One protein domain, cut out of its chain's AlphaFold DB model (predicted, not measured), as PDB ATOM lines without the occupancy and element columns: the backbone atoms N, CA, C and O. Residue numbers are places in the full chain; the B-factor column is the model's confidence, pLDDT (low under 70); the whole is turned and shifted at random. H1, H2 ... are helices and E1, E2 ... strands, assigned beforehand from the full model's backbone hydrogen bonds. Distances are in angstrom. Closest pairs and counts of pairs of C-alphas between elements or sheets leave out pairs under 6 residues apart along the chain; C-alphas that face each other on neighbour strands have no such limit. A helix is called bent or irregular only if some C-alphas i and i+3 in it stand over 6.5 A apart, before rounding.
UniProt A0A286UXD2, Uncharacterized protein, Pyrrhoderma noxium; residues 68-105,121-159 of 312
ATOM      1  N   TYR A  68      93.349 174.947  11.044       57.94
ATOM      2  CA  TYR A  68      94.085 175.885  11.875       57.94
ATOM      3  C   TYR A  68      93.544 177.287  11.579       57.94
ATOM      4  O   TYR A  68      94.115 178.060  10.812       57.94
ATOM      5  N   ASN A  69      92.391 177.614  12.162       57.34
ATOM      6  CA  ASN A  69      91.816 178.953  12.089       57.34
ATOM      7  C   ASN A  69      92.622 179.897  12.991       57.34
ATOM      8  O   ASN A  69      92.252 180.200  14.121       57.34
ATOM      9  N   GLY A  70      93.760 180.347  12.477       67.94
ATOM     10  CA  GLY A  70      94.592 181.357  13.105       67.94
ATOM     11  C   GLY A  70      95.751 181.704  12.192       67.94
ATOM     12  O   GLY A  70      96.611 180.866  11.931       67.94
ATOM     13  N   LYS A  71      95.803 182.953  11.712       79.00
ATOM     14  CA  LYS A  71      97.043 183.473  11.126       79.00
ATOM     15  C   LYS A  71      98.117 183.319  12.209       79.00
ATOM     16  O   LYS A  71      97.889 183.822  13.314       79.00
ATOM     17  N   PRO A  72      99.240 182.624  11.947       76.38
ATOM     18  CA  PRO A  72     100.290 182.514  12.945       76.38
ATOM     19  C   PRO A  72     100.687 183.932  13.364       76.38
ATOM     20  O   PRO A  72     100.753 184.822  12.502       76.38
ATOM     21  N   PRO A  73     100.905 184.175  14.664       82.12
ATOM     22  CA  PRO A  73     101.282 185.499  15.124       82.12
ATOM     23  C   PRO A  73     102.553 185.936  14.394       82.12
ATOM     24  O   PRO A  73     103.410 185.108  14.083       82.12
ATOM     25  N   PHE A  74     102.678 187.226  14.078       86.44
ATOM     26  CA  PHE A  74     103.739 187.706  13.186       86.44
ATOM     27  C   PHE A  74     105.149 187.316  13.673       86.44
ATOM     28  O   PHE A  74     106.008 187.026  12.846       86.44
ATOM     29  N   TRP A  75     105.369 187.227  14.993       81.75
ATOM     30  CA  TRP A  75     106.631 186.777  15.592       81.75
ATOM     31  C   TRP A  75     106.999 185.335  15.225       81.75
ATOM     32  O   TRP A  75     108.174 185.017  15.099       81.75
ATOM     33  N   ALA A  76     106.016 184.460  14.982       82.75
ATOM     34  CA  ALA A  76     106.268 183.073  14.602       82.75
ATOM     35  C   ALA A  76     106.947 182.962  13.229       82.75
ATOM     36  O   ALA A  76     107.647 181.988  12.971       82.75
ATOM     37  N   ARG A  77     106.788 183.974  12.364       85.75
ATOM     38  CA  ARG A  77     107.487 184.045  11.072       85.75
ATOM     39  C   ARG A  77     108.988 184.289  11.241       85.75
ATOM     40  O   ARG A  77     109.768 183.854  10.406       85.75
ATOM     41  N   TRP A  78     109.387 184.930  12.339       89.75
ATOM     42  CA  TRP A  78     110.782 185.254  12.637       89.75
ATOM     43  C   TRP A  78     111.551 184.107  13.292       89.75
ATOM     44  O   TRP A  78     112.760 184.213  13.446       89.75
ATOM     45  N   VAL A  79     110.890 182.998  13.638       83.69
ATOM     46  CA  VAL A  79     111.543 181.851  14.293       83.69
ATOM     47  C   VAL A  79     112.698 181.309  13.450       83.69
ATOM     48  O   VAL A  79     113.755 181.026  13.996       83.69
ATOM     49  N   PHE A  80     112.543 181.237  12.126       84.31
ATOM     50  CA  PHE A  80     113.622 180.790  11.237       84.31
ATOM     51  C   PHE A  80     114.794 181.772  11.181       84.31
ATOM     52  O   PHE A  80     115.941 181.348  11.092       84.31
ATOM     53  N   VAL A  81     114.519 183.075  11.270       89.81
ATOM     54  CA  VAL A  81     115.564 184.108  11.304       89.81
ATOM     55  C   VAL A  81     116.316 184.052  12.630       89.81
ATOM     56  O   VAL A  81     117.540 184.076  12.630       89.81
ATOM     57  N   LEU A  82     115.602 183.919  13.750       85.62
ATOM     58  CA  LEU A  82     116.215 183.745  15.068       85.62
ATOM     59  C   LEU A  82     117.051 182.465  15.129       85.62
ATOM     60  O   LEU A  82     118.164 182.508  15.636       85.62
ATOM     61  N   LEU A  83     116.561 181.365  14.550       84.69
ATOM     62  CA  LEU A  83     117.312 180.114  14.441       84.69
ATOM     63  C   LEU A  83     118.586 180.284  13.599       84.69
ATOM     64  O   LEU A  83     119.639 179.782  13.970       84.69
ATOM     65  N   ALA A  84     118.515 181.008  12.479       89.94
ATOM     66  CA  ALA A  84     119.689 181.280  11.653       89.94
ATOM     67  C   ALA A  84     120.723 182.155  12.383       89.94
ATOM     68  O   ALA A  84     121.918 181.885  12.304       89.94
ATOM     69  N   ILE A  85     120.268 183.179  13.114       91.12
ATOM     70  CA  ILE A  85     121.136 184.029  13.942       91.12
ATOM     71  C   ILE A  85     121.800 183.203  15.047       91.12
ATOM     72  O   ILE A  85     122.995 183.366  15.267       91.12
ATOM     73  N   ASP A  86     121.055 182.307  15.694       88.12
ATOM     74  CA  ASP A  86     121.573 181.411  16.732       88.12
ATOM     75  C   ASP A  86     122.701 180.527  16.183       88.12
ATOM     76  O   ASP A  86     123.813 180.558  16.699       88.12
ATOM     77  N   VAL A  87     122.481 179.865  15.040       89.12
ATOM     78  CA  VAL A  87     123.507 179.039  14.374       89.12
ATOM     79  C   VAL A  87     124.755 179.851  14.008       89.12
ATOM     80  O   VAL A  87     125.877 179.380  14.204       89.12
ATOM     81  N   LEU A  88     124.586 181.075  13.496       95.00
ATOM     82  CA  LEU A  88     125.712 181.962  13.186       95.00
ATOM     83  C   LEU A  88     126.483 182.360  14.449       95.00
ATOM     84  O   LEU A  88     127.714 182.333  14.447       95.00
ATOM     85  N   PHE A  89     125.777 182.708  15.526       91.88
ATOM     86  CA  PHE A  89     126.393 183.128  16.779       91.88
ATOM     87  C   PHE A  89     127.137 181.971  17.450       91.88
ATOM     88  O   PHE A  89     128.290 182.140  17.840       91.88
ATOM     89  N   THR A  90     126.539 180.777  17.487       89.06
ATOM     90  CA  THR A  90     127.191 179.562  17.989       89.06
ATOM     91  C   THR A  90     128.433 179.220  17.166       89.06
ATOM     92  O   THR A  90     129.473 178.880  17.732       89.06
ATOM     93  N   GLY A  91     128.373 179.348  15.835       91.81
ATOM     94  CA  GLY A  91     129.528 179.127  14.962       91.81
ATOM     95  C   GLY A  91     130.677 180.103  15.243       91.81
ATOM     96  O   GLY A  91     131.822 179.680  15.401       91.81
ATOM     97  N   LEU A  92     130.367 181.396  15.369       94.69
ATOM     98  CA  LEU A  92     131.351 182.440  15.674       94.69
ATOM     99  C   LEU A  92     131.940 182.295  17.079       94.69
ATOM    100  O   LEU A  92     133.153 182.425  17.247       94.69
ATOM    101  N   SER A  93     131.107 181.999  18.078       91.44
ATOM    102  CA  SER A  93     131.556 181.746  19.449       91.44
ATOM    103  C   SER A  93     132.490 180.538  19.497       91.44
ATOM    104  O   SER A  93     133.591 180.624  20.040       91.44
ATOM    105  N   THR A  94     132.119 179.443  18.823       91.50
ATOM    106  CA  THR A  94     132.950 178.233  18.743       91.50
ATOM    107  C   THR A  94     134.304 178.528  18.099       91.50
ATOM    108  O   THR A  94     135.340 178.130  18.636       91.50
ATOM    109  N   ASP A  95     134.337 179.264  16.985       93.25
ATOM    110  CA  ASP A  95     135.600 179.631  16.335       93.25
ATOM    111  C   ASP A  95     136.455 180.551  17.227       93.25
ATOM    112  O   ASP A  95     137.661 180.332  17.381       93.25
ATOM    113  N   MET A  96     135.831 181.516  17.914       93.81
ATOM    114  CA  MET A  96     136.507 182.400  18.867       93.81
ATOM    115  C   MET A  96     137.123 181.614  20.034       93.81
ATOM    116  O   MET A  96     138.281 181.832  20.395       93.81
ATOM    117  N   VAL A  97     136.378 180.666  20.599       92.69
ATOM    118  CA  VAL A  97     136.807 179.780  21.690       92.69
ATOM    119  C   VAL A  97     137.979 178.898  21.253       92.69
ATOM    120  O   VAL A  97     138.929 178.695  22.012       92.69
ATOM    121  N   MET A  98     137.964 178.413  20.011       89.94
ATOM    122  CA  MET A  98     139.010 177.533  19.490       89.94
ATOM    123  C   MET A  98     140.294 178.283  19.112       89.94
ATOM    124  O   MET A  98     141.391 177.762  19.335       89.94
ATOM    125  N   ARG A  99     140.193 179.509  18.585       93.44
ATOM    126  CA  ARG A  99     141.359 180.267  18.090       93.44
ATOM    127  C   ARG A  99     141.923 181.268  19.092       93.44
ATOM    128  O   ARG A  99     143.140 181.393  19.218       93.44
ATOM    129  N   ASN A 100     141.056 181.960  19.826       93.81
ATOM    130  CA  ASN A 100     141.436 183.140  20.603       93.81
ATOM    131  C   ASN A 100     141.470 182.901  22.113       93.81
ATOM    132  O   ASN A 100     142.013 183.727  22.844       93.81
ATOM    133  N   TRP A 101     140.962 181.767  22.603       93.81
ATOM    134  CA  TRP A 101     140.984 181.493  24.036       93.81
ATOM    135  C   TRP A 101     142.356 181.004  24.512       93.81
ATOM    136  O   TRP A 101     142.667 179.803  24.538       93.81
ATOM    137  N   LYS A 102     143.194 181.975  24.872       94.81
ATOM    138  CA  LYS A 102     144.566 181.778  25.337       94.81
ATOM    139  C   LYS A 102     144.675 181.950  26.856       94.81
ATOM    140  O   LYS A 102     143.796 182.519  27.504       94.81
ATOM    141  N   MET A 103     145.737 181.399  27.424       94.50
ATOM    142  CA  MET A 103     146.146 181.557  28.817       94.50
ATOM    143  C   MET A 103     147.618 181.980  28.830       94.50
ATOM    144  O   MET A 103     148.377 181.605  27.935       94.50
ATOM    145  N   GLU A 104     148.007 182.796  29.806       92.69
ATOM    146  CA  GLU A 104     149.418 183.134  30.003       92.69
ATOM    147  C   GLU A 104     150.184 181.863  30.382       92.69
ATOM    148  O   GLU A 104     149.728 181.094  31.235       92.69
ATOM    149  N   SER A 105     151.304 181.604  29.700       90.75
ATOM    150  CA  SER A 105     152.169 180.480  30.051       90.75
ATOM    151  C   SER A 105     152.767 180.717  31.437       90.75
ATOM    152  O   SER A 105     153.305 181.789  31.702       90.75
ATOM    153  N   VAL A 121     149.689 180.992  25.292       95.19
ATOM    154  CA  VAL A 121     149.497 179.607  24.853       95.19
ATOM    155  C   VAL A 121     148.004 179.289  24.808       95.19
ATOM    156  O   VAL A 121     147.192 179.785  25.593       95.19
ATOM    157  N   LEU A 122     147.610 178.477  23.833       95.38
ATOM    158  CA  LEU A 122     146.245 177.989  23.690       95.38
ATOM    159  C   LEU A 122     145.872 177.104  24.897       95.38
ATOM    160  O   LEU A 122     146.625 176.208  25.269       95.38
ATOM    161  N   ARG A 123     144.696 177.334  25.504       95.81
ATOM    162  CA  ARG A 123     144.161 176.450  26.558       95.81
ATOM    163  C   ARG A 123     144.017 175.005  26.055       95.81
ATOM    164  O   ARG A 123     143.778 174.809  24.863       95.81
ATOM    165  N   PRO A 124     144.105 173.994  26.936       96.31
ATOM    166  CA  PRO A 124     143.988 172.599  26.527       96.31
ATOM    167  C   PRO A 124     142.633 172.314  25.862       96.31
ATOM    168  O   PRO A 124     141.599 172.868  26.245       96.31
ATOM    169  N   LEU A 125     142.644 171.419  24.870       95.19
ATOM    170  CA  LEU A 125     141.506 171.159  23.980       95.19
ATOM    171  C   LEU A 125     140.234 170.751  24.741       95.19
ATOM    172  O   LEU A 125     139.147 171.204  24.397       95.19
ATOM    173  N   TRP A 126     140.365 169.980  25.825       96.06
ATOM    174  CA  TRP A 126     139.224 169.541  26.634       96.06
ATOM    175  C   TRP A 126     138.482 170.699  27.324       96.06
ATOM    176  O   TRP A 126     137.260 170.647  27.423       96.06
ATOM    177  N   GLN A 127     139.176 171.768  27.745       96.25
ATOM    178  CA  GLN A 127     138.527 172.946  28.347       96.25
ATOM    179  C   GLN A 127     137.691 173.707  27.318       96.25
ATOM    180  O   GLN A 127     136.602 174.188  27.623       96.25
ATOM    181  N   ARG A 128     138.190 173.789  26.083       94.88
ATOM    182  CA  ARG A 128     137.488 174.437  24.969       94.88
ATOM    183  C   ARG A 128     136.255 173.649  24.567       94.88
ATOM    184  O   ARG A 128     135.185 174.224  24.417       94.88
ATOM    185  N   LEU A 129     136.409 172.331  24.457       92.56
ATOM    186  CA  LEU A 129     135.325 171.421  24.109       92.56
ATOM    187  C   LEU A 129     134.240 171.423  25.195       92.56
ATOM    188  O   LEU A 129     133.060 171.459  24.869       92.56
ATOM    189  N   ALA A 130     134.626 171.485  26.474       94.88
ATOM    190  CA  ALA A 130     133.685 171.624  27.582       94.88
ATOM    191  C   ALA A 130     132.884 172.933  27.511       94.88
ATOM    192  O   ALA A 130     131.667 172.906  27.674       94.88
ATOM    193  N   LEU A 131     133.532 174.071  27.228       92.00
ATOM    194  CA  LEU A 131     132.821 175.346  27.093       92.00
ATOM    195  C   LEU A 131     131.868 175.339  25.886       92.00
ATOM    196  O   LEU A 131     130.714 175.736  26.026       92.00
ATOM    197  N   ALA A 132     132.313 174.819  24.739       90.62
ATOM    198  CA  ALA A 132     131.467 174.677  23.554       90.62
ATOM    199  C   ALA A 132     130.256 173.761  23.820       90.62
ATOM    200  O   ALA A 132     129.136 174.074  23.425       90.62
ATOM    201  N   ALA A 133     130.451 172.656  24.546       91.44
ATOM    202  CA  ALA A 133     129.365 171.758  24.932       91.44
ATOM    203  C   ALA A 133     128.349 172.431  25.871       91.44
ATOM    204  O   ALA A 133     127.148 172.195  25.735       91.44
ATOM    205  N   ILE A 134     128.803 173.285  26.797       93.56
ATOM    206  CA  ILE A 134     127.916 174.071  27.670       93.56
ATOM    207  C   ILE A 134     127.078 175.046  26.841       93.56
ATOM    208  O   ILE A 134     125.873 175.137  27.058       93.56
ATOM    209  N   GLU A 135     127.684 175.740  25.877       90.44
ATOM    210  CA  GLU A 135     126.975 176.685  25.010       90.44
ATOM    211  C   GLU A 135     125.884 175.989  24.182       90.44
ATOM    212  O   GLU A 135     124.724 176.405  24.209       90.44
ATOM    213  N   VAL A 136     126.216 174.857  23.550       87.25
ATOM    214  CA  VAL A 136     125.240 174.015  22.836       87.25
ATOM    215  C   VAL A 136     124.148 173.511  23.785       87.25
ATOM    216  O   VAL A 136     122.969 173.514  23.431       87.25
ATOM    217  N   GLY A 137     124.511 173.109  25.005       91.75
ATOM    218  CA  GLY A 137     123.563 172.658  26.024       91.75
ATOM    219  C   GLY A 137     122.568 173.742  26.443       91.75
ATOM    220  O   GLY A 137     121.374 173.464  26.555       91.75
ATOM    221  N   ILE A 138     123.031 174.983  26.624       89.69
ATOM    222  CA  ILE A 138     122.175 176.134  26.947       89.69
ATOM    223  C   ILE A 138     121.216 176.427  25.786       89.69
ATOM    224  O   ILE A 138     120.017 176.593  26.023       89.69
ATOM    225  N   GLY A 139     121.711 176.431  24.542       85.38
ATOM    226  CA  GLY A 139     120.880 176.620  23.348       85.38
ATOM    227  C   GLY A 139     119.808 175.535  23.203       85.38
ATOM    228  O   GLY A 139     118.623 175.836  23.035       85.38
ATOM    229  N   ALA A 140     120.186 174.265  23.378       88.25
ATOM    230  CA  ALA A 140     119.259 173.137  23.340       88.25
ATOM    231  C   ALA A 140     118.196 173.216  24.451       88.25
ATOM    232  O   ALA A 140     117.013 172.987  24.190       88.25
ATOM    233  N   ALA A 141     118.587 173.587  25.674       91.00
ATOM    234  CA  ALA A 141     117.662 173.761  26.792       91.00
ATOM    235  C   ALA A 141     116.670 174.910  26.547       91.00
ATOM    236  O   ALA A 141     115.470 174.749  26.785       91.00
ATOM    237  N   ALA A 142     117.138 176.045  26.018       88.44
ATOM    238  CA  ALA A 142     116.276 177.162  25.638       88.44
ATOM    239  C   ALA A 142     115.303 176.769  24.512       88.44
ATOM    240  O   ALA A 142     114.106 177.047  24.603       88.44
ATOM    241  N   GLY A 143     115.786 176.055  23.492       85.50
ATOM    242  CA  GLY A 143     114.958 175.522  22.409       85.50
ATOM    243  C   GLY A 143     113.878 174.560  22.911       85.50
ATOM    244  O   GLY A 143     112.708 174.695  22.548       85.50
ATOM    245  N   ALA A 144     114.233 173.641  23.812       87.75
ATOM    246  CA  ALA A 144     113.285 172.728  24.445       87.75
ATOM    247  C   ALA A 144     112.226 173.482  25.267       87.75
ATOM    248  O   ALA A 144     111.036 173.184  25.155       87.75
ATOM    249  N   LEU A 145     112.628 174.503  26.032       87.69
ATOM    250  CA  LEU A 145     111.707 175.346  26.799       87.69
ATOM    251  C   LEU A 145     110.693 176.051  25.880       87.69
ATOM    252  O   LEU A 145     109.496 176.081  26.177       87.69
ATOM    253  N   ILE A 146     111.151 176.569  24.735       85.00
ATOM    254  CA  ILE A 146     110.285 177.198  23.732       85.00
ATOM    255  C   ILE A 146     109.315 176.169  23.140       85.00
ATOM    256  O   ILE A 146     108.121 176.459  23.042       85.00
ATOM    257  N   LEU A 147     109.773 174.963  22.795       83.44
ATOM    258  CA  LEU A 147     108.907 173.910  22.252       83.44
ATOM    259  C   LEU A 147     107.825 173.478  23.248       83.44
ATOM    260  O   LEU A 147     106.649 173.437  22.885       83.44
ATOM    261  N   VAL A 148     108.193 173.260  24.513       83.00
ATOM    262  CA  VAL A 148     107.246 172.923  25.590       83.00
ATOM    263  C   VAL A 148     106.240 174.057  25.816       83.00
ATOM    264  O   VAL A 148     105.049 173.807  26.010       83.00
ATOM    265  N   SER A 149     106.676 175.319  25.732       77.12
ATOM    266  CA  SER A 149     105.766 176.468  25.831       77.12
ATOM    267  C   SER A 149     104.775 176.537  24.660       77.12
ATOM    268  O   SER A 149     103.615 176.926  24.829       77.12
ATOM    269  N   ARG A 150     105.214 176.119  23.466       73.94
ATOM    270  CA  ARG A 150     104.424 176.191  22.240       73.94
ATOM    271  C   ARG A 150     103.371 175.094  22.177       73.94
ATOM    272  O   ARG A 150     102.272 175.372  21.694       73.94
ATOM    273  N   ASP A 151     103.676 173.908  22.701       66.75
ATOM    274  CA  ASP A 151     102.731 172.792  22.753       66.75
ATOM    275  C   ASP A 151     101.429 173.224  23.437       66.75
ATOM    276  O   ASP A 151     100.363 173.075  22.862       66.75
ATOM    277  N   ARG A 152     101.490 173.967  24.550       59.59
ATOM    278  CA  ARG A 152     100.285 174.477  25.237       59.59
ATOM    279  C   ARG A 152      99.419 175.457  24.436       59.59
ATOM    280  O   ARG A 152      98.262 175.660  24.793       59.59
ATOM    281  N   THR A 153      99.935 176.070  23.372       58.88
ATOM    282  CA  THR A 153      99.244 177.181  22.691       58.88
ATOM    283  C   THR A 153      98.416 176.727  21.477       58.88
ATOM    284  O   THR A 153      97.552 177.467  21.014       58.88
ATOM    285  N   VAL A 154      98.618 175.505  20.962       56.09
ATOM    286  CA  VAL A 154      97.998 175.042  19.698       56.09
ATOM    287  C   VAL A 154      96.678 174.259  19.899       56.09
ATOM    288  O   VAL A 154      95.996 173.923  18.935       56.09
ATOM    289  N   TRP A 155      96.219 174.039  21.135       51.78
ATOM    290  CA  TRP A 155      95.124 173.099  21.459       51.78
ATOM    291  C   TRP A 155      93.686 173.593  21.229       51.78
ATOM    292  O   TRP A 155      92.761 173.172  21.920       51.78
ATOM    293  N   ARG A 156      93.441 174.453  20.239       54.03
ATOM    294  CA  ARG A 156      92.065 174.727  19.792       54.03
ATOM    295  C   ARG A 156      91.844 174.180  18.394       54.03
ATOM    296  O   ARG A 156      91.719 174.924  17.427       54.03
ATOM    297  N   LEU A 157      91.758 172.853  18.315       55.78
ATOM    298  CA  LEU A 157      91.052 172.189  17.226       55.78
ATOM    299  C   LEU A 157      89.576 172.568  17.349       55.78
ATOM    300  O   LEU A 157      88.849 172.040  18.188       55.78
ATOM    301  N   VAL A 158      89.140 173.530  16.539       56.09
ATOM    302  CA  VAL A 158      87.713 173.800  16.380       56.09
ATOM    303  C   VAL A 158      87.145 172.628  15.591       56.09
ATOM    304  O   VAL A 158      87.241 172.589  14.365       56.09
ATOM    305  N   VAL A 159      86.579 171.648  16.294       58.66
ATOM    306  CA  VAL A 159      85.777 170.599  15.663       58.66
ATOM    307  C   VAL A 159      84.561 171.304  15.069       58.66
ATOM    308  O   VAL A 159      83.658 171.726  15.792       58.66
TER     309      VAL A 159
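What this domain is: This is residues 68 to 105 and 121 to 159 of the 312 residues of an uncharacterized protein of Pyrrhoderma noxium (UniProt A0A286UXD2). Two long helices, H1 and H2, run side by side and opposite ways as a thin rod, meeting over part of their length, with the short strand E1 and residues 121 to 122 paired at one end. The 77 printed residues hold H1, E1 and H2 in that order, mostly helix. The whole is extended, with a radius of gyration of the C-alphas of 18.7 A and spans of 68 by 19 by 12 A.

Where its parts are: Find C-alpha 74 at (103.739, 187.706, 13.186); from there H1 runs 38.7 A to residue 100, with a kink of 34 degrees near residue 81. It is irregular, but only just: C-alphas 77 and 80 are 6.9 A apart. E1 is residues 102 to 104. H2, residues 125 to 151, runs 38.8 A to C-alpha 151 at (102.731, 172.792, 22.753).

How they stand to each other: H1, with residues 90 to 98 alone, touches residues 128 to 136 of H2, at a shallow tilt of 8 degrees; the closest C-alphas, of Thr 94 and Ala 132, are 6.2 A apart. E1 pairs with no named strand; its residues 102 to 103 pair antiparallel with residues 121 to 122. H1 and E1 meet only through their tight link, and E1 and H2 are apart. Every O i to N i+4 pair is within hydrogen-bond range in H2, and 19 of 23 in H1.

The domain as a whole: Residues 106 to 120 are cut out, with C-alphas 105 and 121 5.9 A apart. Residues 68 to 70 and 151 to 159 have pLDDT under 70.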